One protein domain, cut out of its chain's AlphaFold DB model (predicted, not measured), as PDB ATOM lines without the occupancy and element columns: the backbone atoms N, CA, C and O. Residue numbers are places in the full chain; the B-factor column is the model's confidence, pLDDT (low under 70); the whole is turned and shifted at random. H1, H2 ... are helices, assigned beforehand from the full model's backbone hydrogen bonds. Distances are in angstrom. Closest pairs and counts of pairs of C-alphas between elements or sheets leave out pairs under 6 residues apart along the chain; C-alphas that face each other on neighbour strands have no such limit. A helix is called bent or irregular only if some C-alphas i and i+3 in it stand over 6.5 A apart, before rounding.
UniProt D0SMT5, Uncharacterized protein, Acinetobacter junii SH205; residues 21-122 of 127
ATOM      1  N   PHE A  21     154.894 124.990 138.482       98.44
ATOM      2  CA  PHE A  21     155.565 126.128 139.116       98.44
ATOM      3  C   PHE A  21     154.580 127.095 139.772       98.44
ATOM      4  O   PHE A  21     154.843 127.564 140.882       98.44
ATOM      5  N   HIS A  22     153.428 127.332 139.146       97.75
ATOM      6  CA  HIS A  22     152.355 128.134 139.724       97.75
ATOM      7  C   HIS A  22     151.840 127.513 141.035       97.75
ATOM      8  O   HIS A  22     151.781 128.181 142.069       97.75
ATOM      9  N   GLN A  23     151.586 126.199 141.049       97.94
ATOM     10  CA  GLN A  23     151.152 125.497 142.258       97.94
ATOM     11  C   GLN A  23     152.236 125.471 143.347       97.94
ATOM     12  O   GLN A  23     151.919 125.583 144.534       97.94
ATOM     13  N   LEU A  24     153.513 125.336 142.979       98.38
ATOM     14  CA  LEU A  24     154.629 125.415 143.927       98.38
ATOM     15  C   LEU A  24     154.732 126.802 144.572       98.38
ATOM     16  O   LEU A  24     154.962 126.881 145.780       98.38
ATOM     17  N   ALA A  25     154.515 127.879 143.810       98.12
ATOM     18  CA  ALA A  25     154.452 129.236 144.348       98.12
ATOM     19  C   ALA A  25     153.294 129.384 145.348       98.12
ATOM     20  O   ALA A  25     153.521 129.799 146.486       98.12
ATOM     21  N   ALA A  26     152.087 128.946 144.978       97.75
ATOM     22  CA  ALA A  26     150.911 128.999 145.847       97.75
ATOM     23  C   ALA A  26     151.101 128.204 147.153       97.75
ATOM     24  O   ALA A  26     150.808 128.692 148.249       97.75
ATOM     25  N   ARG A  27     151.661 126.989 147.065       97.69
ATOM     26  CA  ARG A  27     151.991 126.168 148.243       97.69
ATOM     27  C   ARG A  27     153.031 126.842 149.128       97.69
ATOM     28  O   ARG A  27     152.879 126.821 150.348       97.69
ATOM     29  N   TYR A  28     154.060 127.452 148.534       97.75
ATOM     30  CA  TYR A  28     155.082 128.171 149.290       97.75
ATOM     31  C   TYR A  28     154.461 129.303 150.109       97.75
ATOM     32  O   TYR A  28     154.680 129.332 151.318       97.75
ATOM     33  N   VAL A  29     153.638 130.162 149.489       97.25
ATOM     34  CA  VAL A  29     152.915 131.240 150.191       97.25
ATOM     35  C   VAL A  29     152.129 130.687 151.371       97.25
ATOM     36  O   VAL A  29     152.282 131.154 152.496       97.25
ATOM     37  N   ASN A  30     151.326 129.654 151.134       96.00
ATOM     38  CA  ASN A  30     150.414 129.144 152.148       96.00
ATOM     39  C   ASN A  30     151.142 128.488 153.342       96.00
ATOM     40  O   ASN A  30     150.692 128.585 154.486       96.00
ATOM     41  N   SER A  31     152.279 127.836 153.077       95.69
ATOM     42  CA  SER A  31     153.094 127.143 154.088       95.69
ATOM     43  C   SER A  31     154.069 128.042 154.854       95.69
ATOM     44  O   SER A  31     154.530 127.659 155.927       95.69
ATOM     45  N   ASN A  32     154.419 129.215 154.321       96.62
ATOM     46  CA  ASN A  32     155.481 130.048 154.879       96.62
ATOM     47  C   ASN A  32     154.910 131.148 155.786       96.62
ATOM     48  O   ASN A  32     154.501 132.204 155.314       96.62
ATOM     49  N   GLU A  33     154.908 130.912 157.100       94.56
ATOM     50  CA  GLU A  33     154.401 131.874 158.094       94.56
ATOM     51  C   GLU A  33     155.120 133.233 158.051       94.56
ATOM     52  O   GLU A  33     154.470 134.260 158.226       94.56
ATOM     53  N   GLY A  34     156.428 133.261 157.766       93.94
ATOM     54  CA  GLY A  34     157.192 134.508 157.639       93.94
ATOM     55  C   GLY A  34     156.671 135.375 156.496       93.94
ATOM     56  O   GLY A  34     156.299 136.529 156.702       93.94
ATOM     57  N   LEU A  35     156.508 134.777 155.312       95.00
ATOM     58  CA  LEU A  35     155.960 135.470 154.148       95.00
ATOM     59  C   LEU A  35     154.514 135.925 154.390       95.00
ATOM     60  O   LEU A  35     154.153 137.053 154.055       95.00
ATOM     61  N   LYS A  36     153.685 135.080 155.015       94.25
ATOM     62  CA  LYS A  36     152.309 135.451 155.387       94.25
ATOM     63  C   LYS A  36     152.286 136.645 156.337       94.25
ATOM     64  O   LYS A  36     151.487 137.562 156.146       94.25
ATOM     65  N   SER A  37     153.189 136.656 157.317       92.62
ATOM     66  CA  SER A  37     153.323 137.744 158.280       92.62
ATOM     67  C   SER A  37     153.772 139.052 157.628       92.62
ATOM     68  O   SER A  37     153.252 140.105 157.986       92.62
ATOM     69  N   ILE A  38     154.665 139.009 156.635       93.56
ATOM     70  CA  ILE A  38     155.078 140.212 155.891       93.56
ATOM     71  C   ILE A  38     153.879 140.873 155.197       93.56
ATOM     72  O   ILE A  38     153.730 142.089 155.229       93.56
ATOM     73  N   PHE A  39     152.991 140.091 154.586       93.25
ATOM     74  CA  PHE A  39     151.889 140.649 153.797       93.25
ATOM     75  C   PHE A  39     150.646 140.988 154.627       93.25
ATOM     76  O   PHE A  39     149.983 141.994 154.368       93.25
ATOM     77  N   TYR A  40     150.337 140.171 155.636       91.81
ATOM     78  CA  TYR A  40     149.070 140.224 156.369       91.81
ATOM     79  C   TYR A  40     149.226 140.231 157.900       91.81
ATOM     80  O   TYR A  40     148.228 140.141 158.624       91.81
ATOM     81  N   GLY A  41     150.449 140.327 158.425       89.31
ATOM     82  CA  GLY A  41     150.718 140.253 159.860       89.31
ATOM     83  C   GLY A  41     150.182 138.959 160.477       89.31
ATOM     84  O   GLY A  41     150.268 137.876 159.903       89.31
ATOM     85  N   ASN A  42     149.540 139.073 161.640       90.50
ATOM     86  CA  ASN A  42     148.987 137.913 162.343       90.50
ATOM     87  C   ASN A  42     147.697 137.353 161.726       90.50
ATOM     88  O   ASN A  42     147.199 136.338 162.215       90.50
ATOM     89  N   LEU A  43     147.140 137.981 160.680       90.56
ATOM     90  CA  LEU A  43     145.842 137.584 160.134       90.56
ATOM     91  C   LEU A  43     145.836 136.111 159.717       90.56
ATOM     92  O   LEU A  43     144.855 135.431 159.999       90.56
ATOM     93  N   TYR A  44     146.911 135.623 159.087       91.44
ATOM     94  CA  TYR A  44     147.036 134.248 158.585       91.44
ATOM     95  C   TYR A  44     147.928 133.327 159.427       91.44
ATOM     96  O   TYR A  44     148.335 132.264 158.956       91.44
ATOM     97  N   LYS A  45     148.182 133.695 160.687       91.56
ATOM     98  CA  LYS A  45     148.986 132.880 161.600       91.56
ATOM     99  C   LYS A  45     148.351 131.503 161.804       91.56
ATOM    100  O   LYS A  45     147.205 131.419 162.245       91.56
ATOM    101  N   ASN A  46     149.101 130.440 161.512       92.69
ATOM    102  CA  ASN A  46     148.676 129.039 161.658       92.69
ATOM    103  C   ASN A  46     147.381 128.675 160.904       92.69
ATOM    104  O   ASN A  46     146.731 127.682 161.233       92.69
ATOM    105  N   LYS A  47     146.982 129.466 159.903       93.94
ATOM    106  CA  LYS A  47     145.814 129.180 159.064       93.94
ATOM    107  C   LYS A  47     146.175 129.268 157.587       93.94
ATOM    108  O   LYS A  47     147.123 129.957 157.197       93.94
ATOM    109  N   SER A  48     145.410 128.555 156.767       94.75
ATOM    110  CA  SER A  48     145.540 128.626 155.318       94.75
ATOM    111  C   SER A  48     144.971 129.934 154.775       94.75
ATOM    112  O   SER A  48     143.984 130.460 155.292       94.75
ATOM    113  N   MET A  49     145.577 130.425 153.706       95.25
ATOM    114  CA  MET A  49     145.068 131.522 152.895       95.25
ATOM    115  C   MET A  49     144.119 130.988 151.823       95.25
ATOM    116  O   MET A  49     144.329 129.897 151.288       95.25
ATOM    117  N   ASP A  50     143.078 131.753 151.503       95.31
ATOM    118  CA  ASP A  50     142.290 131.526 150.294       95.31
ATOM    119  C   ASP A  50     143.088 131.906 149.039       95.31
ATOM    120  O   ASP A  50     144.093 132.619 149.095       95.31
ATOM    121  N   VAL A  51     142.612 131.427 147.890       95.12
ATOM    122  CA  VAL A  51     143.289 131.600 146.599       95.12
ATOM    123  C   VAL A  51     143.507 133.077 146.266       95.12
ATOM    124  O   VAL A  51     144.596 133.431 145.831       95.12
ATOM    125  N   ALA A  52     142.531 133.954 146.518       95.50
ATOM    126  CA  ALA A  52     142.657 135.367 146.164       95.50
ATOM    127  C   ALA A  52     143.778 136.051 146.958       95.50
ATOM    128  O   ALA A  52     144.578 136.799 146.395       95.50
ATOM    129  N   ASN A  53     143.887 135.749 148.253       95.06
ATOM    130  CA  ASN A  53     144.967 136.281 149.078       95.06
ATOM    131  C   ASN A  53     146.331 135.653 148.746       95.06
ATOM    132  O   ASN A  53     147.347 136.343 148.831       95.06
ATOM    133  N   ILE A  54     146.386 134.385 148.325       96.69
ATOM    134  CA  ILE A  54     147.627 133.770 147.818       96.69
ATOM    135  C   ILE A  54     148.112 134.495 146.559       96.69
ATOM    136  O   ILE A  54     149.279 134.886 146.489       96.69
ATOM    137  N   GLU A  55     147.219 134.722 145.594       96.31
ATOM    138  CA  GLU A  55     147.550 135.436 144.357       96.31
ATOM    139  C   GLU A  55     147.981 136.880 144.630       96.31
ATOM    140  O   GLU A  55     148.916 137.375 144.003       96.31
ATOM    141  N   ALA A  56     147.384 137.544 145.622       94.88
ATOM    142  CA  ALA A  56     147.811 138.878 146.038       94.88
ATOM    143  C   ALA A  56     149.260 138.897 146.568       94.88
ATOM    144  O   ALA A  56     150.022 139.808 146.233       94.88
ATOM    145  N   VAL A  57     149.679 137.878 147.332       95.62
ATOM    146  CA  VAL A  57     151.085 137.729 147.761       95.62
ATOM    147  C   VAL A  57     151.993 137.469 146.569       95.62
ATOM    148  O   VAL A  57     153.024 138.127 146.443       95.62
ATOM    149  N   ILE A  58     151.624 136.544 145.677       96.88
ATOM    150  CA  ILE A  58     152.397 136.243 144.461       96.88
ATOM    151  C   ILE A  58     152.601 137.518 143.633       96.88
ATOM    152  O   ILE A  58     153.725 137.821 143.218       96.88
ATOM    153  N   LEU A  59     151.542 138.305 143.451       95.19
ATOM    154  CA  LEU A  59     151.582 139.576 142.743       95.19
ATOM    155  C   LEU A  59     152.498 140.589 143.441       95.19
ATOM    156  O   LEU A  59     153.326 141.224 142.789       95.19
ATOM    157  N   GLY A  60     152.409 140.721 144.764       94.50
ATOM    158  CA  GLY A  60     153.274 141.634 145.506       94.50
ATOM    159  C   GLY A  60     154.748 141.220 145.491       94.50
ATOM    160  O   GLY A  60     155.605 142.069 145.261       94.50
ATOM    161  N   VAL A  61     155.061 139.926 145.628       96.06
ATOM    162  CA  VAL A  61     156.431 139.399 145.460       96.06
ATOM    163  C   VAL A  61     156.952 139.702 144.055       96.06
ATOM    164  O   VAL A  61     158.106 140.108 143.902       96.06
ATOM    165  N   THR A  62     156.102 139.556 143.036       95.94
ATOM    166  CA  THR A  62     156.437 139.891 141.646       95.94
ATOM    167  C   THR A  62     156.775 141.373 141.502       95.94
ATOM    168  O   THR A  62     157.840 141.703 140.984       95.94
ATOM    169  N   PHE A  63     155.928 142.270 142.017       94.00
ATOM    170  CA  PHE A  63     156.182 143.713 141.974       94.00
ATOM    171  C   PHE A  63     157.470 144.105 142.692       94.00
ATOM    172  O   PHE A  63     158.275 144.837 142.122       94.00
ATOM    173  N   ILE A  64     157.691 143.594 143.904       95.44
ATOM    174  CA  ILE A  64     158.900 143.877 144.689       95.44
ATOM    175  C   ILE A  64     160.149 143.496 143.893       95.44
ATOM    176  O   ILE A  64     161.052 144.315 143.738       95.44
ATOM    177  N   ASN A  65     160.185 142.283 143.335       95.94
ATOM    178  CA  ASN A  65     161.348 141.808 142.589       95.94
ATOM    179  C   ASN A  65     161.564 142.575 141.276       95.94
ATOM    180  O   ASN A  65     162.708 142.847 140.921       95.94
ATOM    181  N   ILE A  66     160.496 142.945 140.564       94.56
ATOM    182  CA  ILE A  66     160.599 143.739 139.329       94.56
ATOM    183  C   ILE A  66     161.125 145.144 139.631       94.56
ATOM    184  O   ILE A  66     162.028 145.617 138.946       94.56
ATOM    185  N   ILE A  67     160.591 145.813 140.655       94.62
ATOM    186  CA  ILE A  67     161.030 147.165 141.018       94.62
ATOM    187  C   ILE A  67     162.483 147.130 141.508       94.62
ATOM    188  O   ILE A  67     163.290 147.960 141.092       94.62
ATOM    189  N   PHE A  68     162.840 146.141 142.331       95.19
ATOM    190  CA  PHE A  68     164.211 145.964 142.806       95.19
ATOM    191  C   PHE A  68     165.201 145.683 141.672       95.19
ATOM    192  O   PHE A  68     166.312 146.207 141.690       95.19
ATOM    193  N   PHE A  69     164.792 144.913 140.657       93.88
ATOM    194  CA  PHE A  69     165.605 144.670 139.465       93.88
ATOM    195  C   PHE A  69     165.960 145.964 138.713       93.88
ATOM    196  O   PHE A  69     167.029 146.037 138.114       93.88
ATOM    197  N   ILE A  70     165.106 146.997 138.767       94.56
ATOM    198  CA  ILE A  70     165.426 148.328 138.227       94.56
ATOM    199  C   ILE A  70     166.487 149.005 139.102       94.56
ATOM    200  O   ILE A  70     167.501 149.479 138.596       94.56
ATOM    201  N   SER A  71     166.230 149.109 140.408       94.38
ATOM    202  CA  SER A  71     167.219 149.474 141.435       94.38
ATOM    203  C   SER A  71     166.605 149.417 142.832       94.38
ATOM    204  O   SER A  71     165.414 149.673 143.014       94.38
ATOM    205  N   GLU A  72     167.446 149.213 143.845       94.44
ATOM    206  CA  GLU A  72     167.062 149.345 145.256       94.44
ATOM    207  C   GLU A  72     166.450 150.721 145.561       94.44
ATOM    208  O   GLU A  72     165.365 150.805 146.131       94.44
ATOM    209  N   LYS A  73     167.061 151.800 145.053       94.81
ATOM    210  CA  LYS A  73     166.533 153.169 145.182       94.81
ATOM    211  C   LYS A  73     165.135 153.328 144.575       94.81
ATOM    212  O   LYS A  73     164.335 154.125 145.055       94.81
ATOM    213  N   SER A  74     164.814 152.591 143.510       94.00
ATOM    214  CA  SER A  74     163.458 152.610 142.941       94.00
ATOM    215  C   SER A  74     162.449 151.932 143.863       94.00
ATOM    216  O   SER A  74     161.318 152.404 143.966       94.00
ATOM    217  N   LEU A  75     162.857 150.864 144.553       94.25
ATOM    218  CA  LEU A  75     162.028 150.177 145.543       94.25
ATOM    219  C   LEU A  75     161.792 151.051 146.779       94.25
ATOM    220  O   LEU A  75     160.657 151.162 147.238       94.25
ATOM    221  N   GLU A  76     162.837 151.714 147.268       94.31
ATOM    222  CA  GLU A  76     162.754 152.693 148.355       94.31
ATOM    223  C   GLU A  76     161.769 153.816 148.001       94.31
ATOM    224  O   GLU A  76     160.734 153.966 148.653       94.31
ATOM    225  N   ASN A  77     161.998 154.501 146.874       93.44
ATOM    226  CA  ASN A  77     161.116 155.559 146.366       93.44
ATOM    227  C   ASN A  77     159.661 155.092 146.188       93.44
ATOM    228  O   ASN A  77     158.724 155.885 146.326       93.44
ATOM    229  N   PHE A  78     159.454 153.826 145.811       92.19
ATOM    230  CA  PHE A  78     158.120 153.260 145.661       92.19
ATOM    231  C   PHE A  78     157.395 153.210 147.008       92.19
ATOM    232  O   PHE A  78     156.272 153.707 147.105       92.19
ATOM    233  N   PHE A  79     158.035 152.668 148.047       91.81
ATOM    234  CA  PHE A  79     157.432 152.540 149.377       91.81
ATOM    235  C   PHE A  79     157.347 153.857 150.152       91.81
ATOM    236  O   PHE A  79     156.467 153.998 151.002       91.81
ATOM    237  N   GLU A  80     158.176 154.850 149.830       90.06
ATOM    238  CA  GLU A  80     157.988 156.218 150.328       90.06
ATOM    239  C   GLU A  80     156.687 156.844 149.807       90.06
ATOM    240  O   GLU A  80     155.991 157.561 150.528       90.06
ATOM    241  N   LYS A  81     156.332 156.571 148.545       88.62
ATOM    242  CA  LYS A  81     155.195 157.211 147.862       88.62
ATOM    243  C   LYS A  81     153.906 156.398 147.904       88.62
ATOM    244  O   LYS A  81     152.827 156.952 147.671       88.62
ATOM    245  N   ARG A  82     153.990 155.084 148.108       83.06
ATOM    246  CA  ARG A  82     152.872 154.142 147.965       83.06
ATOM    247  C   ARG A  82     152.863 153.126 149.101       83.06
ATOM    248  O   ARG A  82     153.899 152.623 149.513       83.06
ATOM    249  N   LYS A  83     151.660 152.750 149.540       75.44
ATOM    250  CA  LYS A  83     151.426 151.593 150.412       75.44
ATOM    251  C   LYS A  83     150.519 150.614 149.676       75.44
ATOM    252  O   LYS A  83     149.373 150.950 149.397       75.44
ATOM    253  N   LEU A  84     151.052 149.446 149.315       68.69
ATOM    254  CA  LEU A  84     150.303 148.398 148.607       68.69
ATOM    255  C   LEU A  84     149.635 147.407 149.565       68.69
ATOM    256  O   LEU A  84     148.506 146.998 149.324       68.69
ATOM    257  N   PHE A  85     150.319 147.037 150.650       71.38
ATOM    258  CA  PHE A  85     149.811 146.102 151.654       71.38
ATOM    259  C   PHE A  85     150.104 146.622 153.053       71.38
ATOM    260  O   PHE A  85     151.063 147.363 153.262       71.38
ATOM    261  N   TYR A  86     149.275 146.214 154.012       70.25
ATOM    262  CA  TYR A  86     149.337 146.722 155.379       70.25
ATOM    263  C   TYR A  86     150.674 146.401 156.067       70.25
ATOM    264  O   TYR A  86     151.186 147.226 156.817       70.25
ATOM    265  N   GLY A  87     151.247 145.225 155.784       75.06
ATOM    266  CA  GLY A  87     152.537 144.801 156.334       75.06
ATOM    267  C   GLY A  87     153.759 145.127 155.466       75.06
ATOM    268  O   GLY A  87     154.879 144.985 155.945       75.06
ATOM    269  N   LEU A  88     153.571 145.607 154.228       87.00
ATOM    270  CA  LEU A  88     154.683 145.884 153.315       87.00
ATOM    271  C   LEU A  88     155.193 147.324 153.424       87.00
ATOM    272  O   LEU A  88     154.502 148.292 153.106       87.00
ATOM    273  N   ASN A  89     156.463 147.427 153.789       90.88
ATOM    274  CA  ASN A  89     157.322 148.602 153.693       90.88
ATOM    275  C   ASN A  89     158.666 148.217 153.045       90.88
ATOM    276  O   ASN A  89     158.910 147.040 152.772       90.88
ATOM    277  N   PHE A  90     159.549 149.196 152.840       93.00
ATOM    278  CA  PHE A  90     160.858 148.972 152.225       93.00
ATOM    279  C   PHE A  90     161.660 147.843 152.900       93.00
ATOM    280  O   PHE A  90     162.060 146.902 152.223       93.00
ATOM    281  N   ASN A  91     161.799 147.858 154.230       93.25
ATOM    282  CA  ASN A  91     162.575 146.847 154.964       93.25
ATOM    283  C   ASN A  91     162.014 145.431 154.773       93.25
ATOM    284  O   ASN A  91     162.748 144.500 154.453       93.25
ATOM    285  N   SER A  92     160.698 145.274 154.910       93.31
ATOM    286  CA  SER A  92     160.040 143.983 154.683       93.31
ATOM    287  C   SER A  92     160.098 143.539 153.213       93.31
ATOM    288  O   SER A  92     160.093 142.348 152.921       93.31
ATOM    289  N   ALA A  93     160.187 144.476 152.264       93.06
ATOM    290  CA  ALA A  93     160.359 144.155 150.851       93.06
ATOM    291  C   ALA A  93     161.783 143.661 150.550       93.06
ATOM    292  O   ALA A  93     161.940 142.711 149.782       93.06
ATOM    293  N   ILE A  94     162.802 144.236 151.198       95.62
ATOM    294  CA  ILE A  94     164.170 143.697 151.182       95.62
ATOM    295  C   ILE A  94     164.195 142.287 151.781       95.62
ATOM    296  O   ILE A  94     164.753 141.371 151.178       95.62
ATOM    297  N   GLU A  95     163.486 142.057 152.890       94.62
ATOM    298  CA  GLU A  95     163.350 140.720 153.483       94.62
ATOM    299  C   GLU A  95     162.736 139.701 152.503       94.62
ATOM    300  O   GLU A  95     163.223 138.572 152.386       94.62
ATOM    301  N   VAL A  96     161.731 140.110 151.718       95.38
ATOM    302  CA  VAL A  96     161.174 139.295 150.623       95.38
ATOM    303  C   VAL A  96     162.231 138.930 149.581       95.38
ATOM    304  O   VAL A  96     162.285 137.780 149.138       95.38
ATOM    305  N   ILE A  97     163.088 139.867 149.190       94.94
ATOM    306  CA  ILE A  97     164.130 139.625 148.184       94.94
ATOM    307  C   ILE A  97     165.193 138.659 148.715       94.94
ATOM    308  O   ILE A  97     165.605 137.733 148.007       94.94
ATOM    309  N   ASP A  98     165.609 138.835 149.964       94.94
ATOM    310  CA  ASP A  98     166.725 138.086 150.532       94.94
ATOM    311  C   ASP A  98     166.334 136.686 150.995       94.94
ATOM    312  O   ASP A  98     167.034 135.713 150.686       94.94
ATOM    313  N   GLN A  99     165.206 136.565 151.696       94.56
ATOM    314  CA  GLN A  99     164.795 135.320 152.348       94.56
ATOM    315  C   GLN A  99     163.842 134.479 151.493       94.56
ATOM    316  O   GLN A  99     163.795 133.252 151.620       94.56
ATOM    317  N   HIS A 100     163.110 135.103 150.566       94.19
ATOM    318  CA  HIS A 100     162.071 134.444 149.772       94.19
ATOM    319  C   HIS A 100     162.469 134.259 148.289       94.19
ATOM    320  O   HIS A 100     161.631 134.166 147.392       94.19
ATOM    321  N   LYS A 101     163.766 134.051 148.011       94.75
ATOM    322  CA  LYS A 101     164.302 133.752 146.658       94.75
ATOM    323  C   LYS A 101     163.645 132.542 145.986       94.75
ATOM    324  O   LYS A 101     163.506 132.497 144.765       94.75
ATOM    325  N   LYS A 102     163.227 131.555 146.785       96.25
ATOM    326  CA  LYS A 102     162.604 130.314 146.303       96.25
ATOM    327  C   LYS A 102     161.242 130.554 145.647       96.25
ATOM    328  O   LYS A 102     160.999 130.020 144.569       96.25
ATOM    329  N   ILE A 103     160.377 131.377 146.248       97.12
ATOM    330  CA  ILE A 103     159.102 131.744 145.610       97.12
ATOM    331  C   ILE A 103     159.347 132.584 144.362       97.12
ATOM    332  O   ILE A 103     158.703 132.340 143.347       97.12
ATOM    333  N   TRP A 104     160.328 133.491 144.384       97.12
ATOM    334  CA  TRP A 104     160.661 134.263 143.189       97.12
ATOM    335  C   TRP A 104     161.124 133.378 142.024       97.12
ATOM    336  O   TRP A 104     160.738 133.605 140.879       97.12
ATOM    337  N   PHE A 105     161.903 132.331 142.301       97.69
ATOM    338  CA  PHE A 105     162.249 131.326 141.296       97.69
ATOM    339  C   PHE A 105     160.999 130.654 140.709       97.69
ATOM    340  O   PHE A 105     160.850 130.634 139.489       97.69
ATOM    341  N   TYR A 106     160.074 130.181 141.550       98.44
ATOM    342  CA  TYR A 106     158.828 129.560 141.082       98.44
ATOM    343  C   TYR A 106     157.979 130.504 140.234       98.44
ATOM    344  O   TYR A 106     157.514 130.110 139.167       98.44
ATOM    345  N   ILE A 107     157.835 131.761 140.658       98.00
ATOM    346  CA  ILE A 107     157.099 132.782 139.910       98.00
ATOM    347  C   ILE A 107     157.743 133.011 138.540       98.00
ATOM    348  O   ILE A 107     157.052 132.924 137.528       98.00
ATOM    349  N   LYS A 108     159.064 133.229 138.474       97.38
ATOM    350  CA  LYS A 108     159.770 133.434 137.196       97.38
ATOM    351  C   LYS A 108     159.623 132.248 136.253       97.38
ATOM    352  O   LYS A 108     159.341 132.445 135.074       97.38
ATOM    353  N   SER A 109     159.799 131.028 136.759       98.19
ATOM    354  CA  SER A 109     159.626 129.813 135.959       98.19
ATOM    355  C   SER A 109     158.190 129.689 135.454       98.19
ATOM    356  O   SER A 109     157.984 129.445 134.268       98.19
ATOM    357  N   SER A 110     157.199 129.943 136.313       98.12
ATOM    358  CA  SER A 110     155.789 129.982 135.919       98.12
ATOM    359  C   SER A 110     155.547 131.024 134.824       98.12
ATOM    360  O   SER A 110     154.956 130.701 133.801       98.12
ATOM    361  N   MET A 111     156.030 132.258 134.981       97.12
ATOM    362  CA  MET A 111     155.869 133.318 133.979       97.12
ATOM    363  C   MET A 111     156.519 132.956 132.640       97.12
ATOM    364  O   MET A 111     155.913 133.175 131.594       97.12
ATOM    365  N   PHE A 112     157.718 132.365 132.663       97.69
ATOM    366  CA  PHE A 112     158.409 131.904 131.459       97.69
ATOM    367  C   PHE A 112     157.574 130.880 130.683       97.69
ATOM    368  O   PHE A 112     157.350 131.053 129.486       97.69
ATOM    369  N   PHE A 113     157.061 129.847 131.357       98.19
ATOM    370  CA  PHE A 113     156.214 128.853 130.695       98.19
ATOM    371  C   PHE A 113     154.852 129.423 130.289       98.19
ATOM    372  O   PHE A 113     154.347 129.068 129.230       98.19
ATOM    373  N   GLY A 114     154.295 130.366 131.052       97.62
ATOM    374  CA  GLY A 114     153.107 131.123 130.650       97.62
ATOM    375  C   GLY A 114     153.320 131.870 129.329       97.62
ATOM    376  O   GLY A 114     152.495 131.794 128.422       97.62
ATOM    377  N   PHE A 115     154.466 132.532 129.180       97.38
ATOM    378  CA  PHE A 115     154.847 133.211 127.943       97.38
ATOM    379  C   PHE A 115     155.086 132.230 126.787       97.38
ATOM    380  O   PHE A 115     154.630 132.475 125.670       97.38
ATOM    381  N   ALA A 116     155.734 131.094 127.061       96.56
ATOM    382  CA  ALA A 116     155.921 130.023 126.086       96.56
ATOM    383  C   ALA A 116     154.579 129.499 125.552       96.56
ATOM    384  O   ALA A 116     154.420 129.372 124.342       96.56
ATOM    385  N   ILE A 117     153.585 129.287 126.424       97.75
ATOM    386  CA  ILE A 117     152.223 128.893 126.025       97.75
ATOM    387  C   ILE A 117     151.629 129.913 125.053       97.75
ATOM    388  O   ILE A 117     151.107 129.519 124.012       97.75
ATOM    389  N   VAL A 118     151.721 131.212 125.361       97.19
ATOM    390  CA  VAL A 118     151.175 132.278 124.504       97.19
ATOM    391  C   VAL A 118     151.845 132.275 123.132       97.19
ATOM    392  O   VAL A 118     151.149 132.200 122.119       97.19
ATOM    393  N   ILE A 119     153.181 132.296 123.078       94.88
ATOM    394  CA  ILE A 119     153.919 132.290 121.805       94.88
ATOM    395  C   ILE A 119     153.612 131.031 121.003       94.88
ATOM    396  O   ILE A 119     153.316 131.119 119.812       94.88
ATOM    397  N   SER A 120     153.668 129.858 121.629       92.94
ATOM    398  CA  SER A 120     153.421 128.597 120.940       92.94
ATOM    399  C   SER A 120     151.987 128.485 120.447       92.94
ATOM    400  O   SER A 120     151.782 127.983 119.350       92.94
ATOM    401  N   SER A 121     151.006 129.000 121.189       93.44
ATOM    402  CA  SER A 121     149.610 129.028 120.737       93.44
ATOM    403  C   SER A 121     149.441 129.906 119.499       93.44
ATOM    404  O   SER A 121     148.764 129.511 118.552       93.44
ATOM    405  N   ILE A 122     150.106 131.067 119.472       93.94
ATOM    406  CA  ILE A 122     150.132 131.937 118.293       93.94
ATOM    407  C   ILE A 122     150.786 131.188 117.127       93.94
ATOM    408  O   ILE A 122     150.160 131.025 116.086       93.94
TER     409      ILE A 122
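Overview. This is residues 21 to 122 of the 127 residues of an uncharacterized protein of Acinetobacter junii SH205 (UniProt D0SMT5). The helix H3 is the core of a small helical body: H1 and H6, side by side and running opposite ways, cross it on one side, H5 crosses it on another with H2 close by, and H4 folds back from its last end. H6 reaches well past this body as an arm, with residues 115 to 122 sticking out. The printed part has 102 residues with six named helices, H1 to H6 in order along the chain, and no named strand; the class is all helix. It is compact, with a radius of gyration of the C-alphas of 14.0 A, and spans 41 by 34 by 20 A.

Arrangement. Start with the longest helix, H6, residues 101 to 122. It touches H1, residues 21 to 31, with residues 103 to 110 alone, at a shallow tilt of 30 degrees, opposite ways; look at the closest C-alphas, Phe 21 and Ser 110, 5.0 A apart. Next find the hub, H3, residues 51 to 70, which touches four other helices. With residues 58 to 65 alone it touches H6, about perpendicular at 85 degrees, the closest C-alphas being Val 61 and Trp 104, 7.0 A apart. With residues 54 to 58 alone it touches H1, about perpendicular at 73 degrees, closest at C-alphas 26 and 54, 6.1 A. H5, residues 90 to 99, touches H3 about perpendicular at 84 degrees, with C-alphas 64 and 93 closest at 6.3 A. H4, residues 72 to 81, touches H3 at a steep tilt of 55 degrees, with C-alphas 68 and 75 closest at 5.5 A. The helix packing is mostly crossed: of six touching pairs given a tilt, one is shallow. H4 and H5 form a helical hairpin and only just touch, with 3 pairs of C-alphas within 8 A, the closest being Glu 76 and Phe 90 at 5.7 A. H2, residues 33 to 44, is close to but not clearly touching H3, with C-alphas 39 and 57 closest at 6.8 A. H2 and H6 are apart. Every O i to N i+4 pair is within hydrogen-bond range in H1, H3, H4, H5 and H6; in H2 it is 5 of 8.

Along the chain. Find C-alpha 101 at (164.302, 133.752, 146.658); from there H6 runs 31.8 A to C-alpha 122 at (150.132, 131.937, 118.293). H3 runs 29.0 A from C-alpha 51 at (143.289, 131.600, 146.599). H1 measures 15.2 A, H4 14.5 A and H5 14.2 A. H2 measures 7.8 A and is irregular: C-alphas 39 and 42 are 9.4 A apart.

Size, cuts and confidence. The two C-alphas farthest apart, Asn 42 and Ile 122, are 44.5 A from each other. Without residues 115 to 122 the body spans 33 by 32 by 21 A. The printed part has no cut and no long link. The mean pLDDT of the printed part is 93.7; look at residue 84 for the one value under 70.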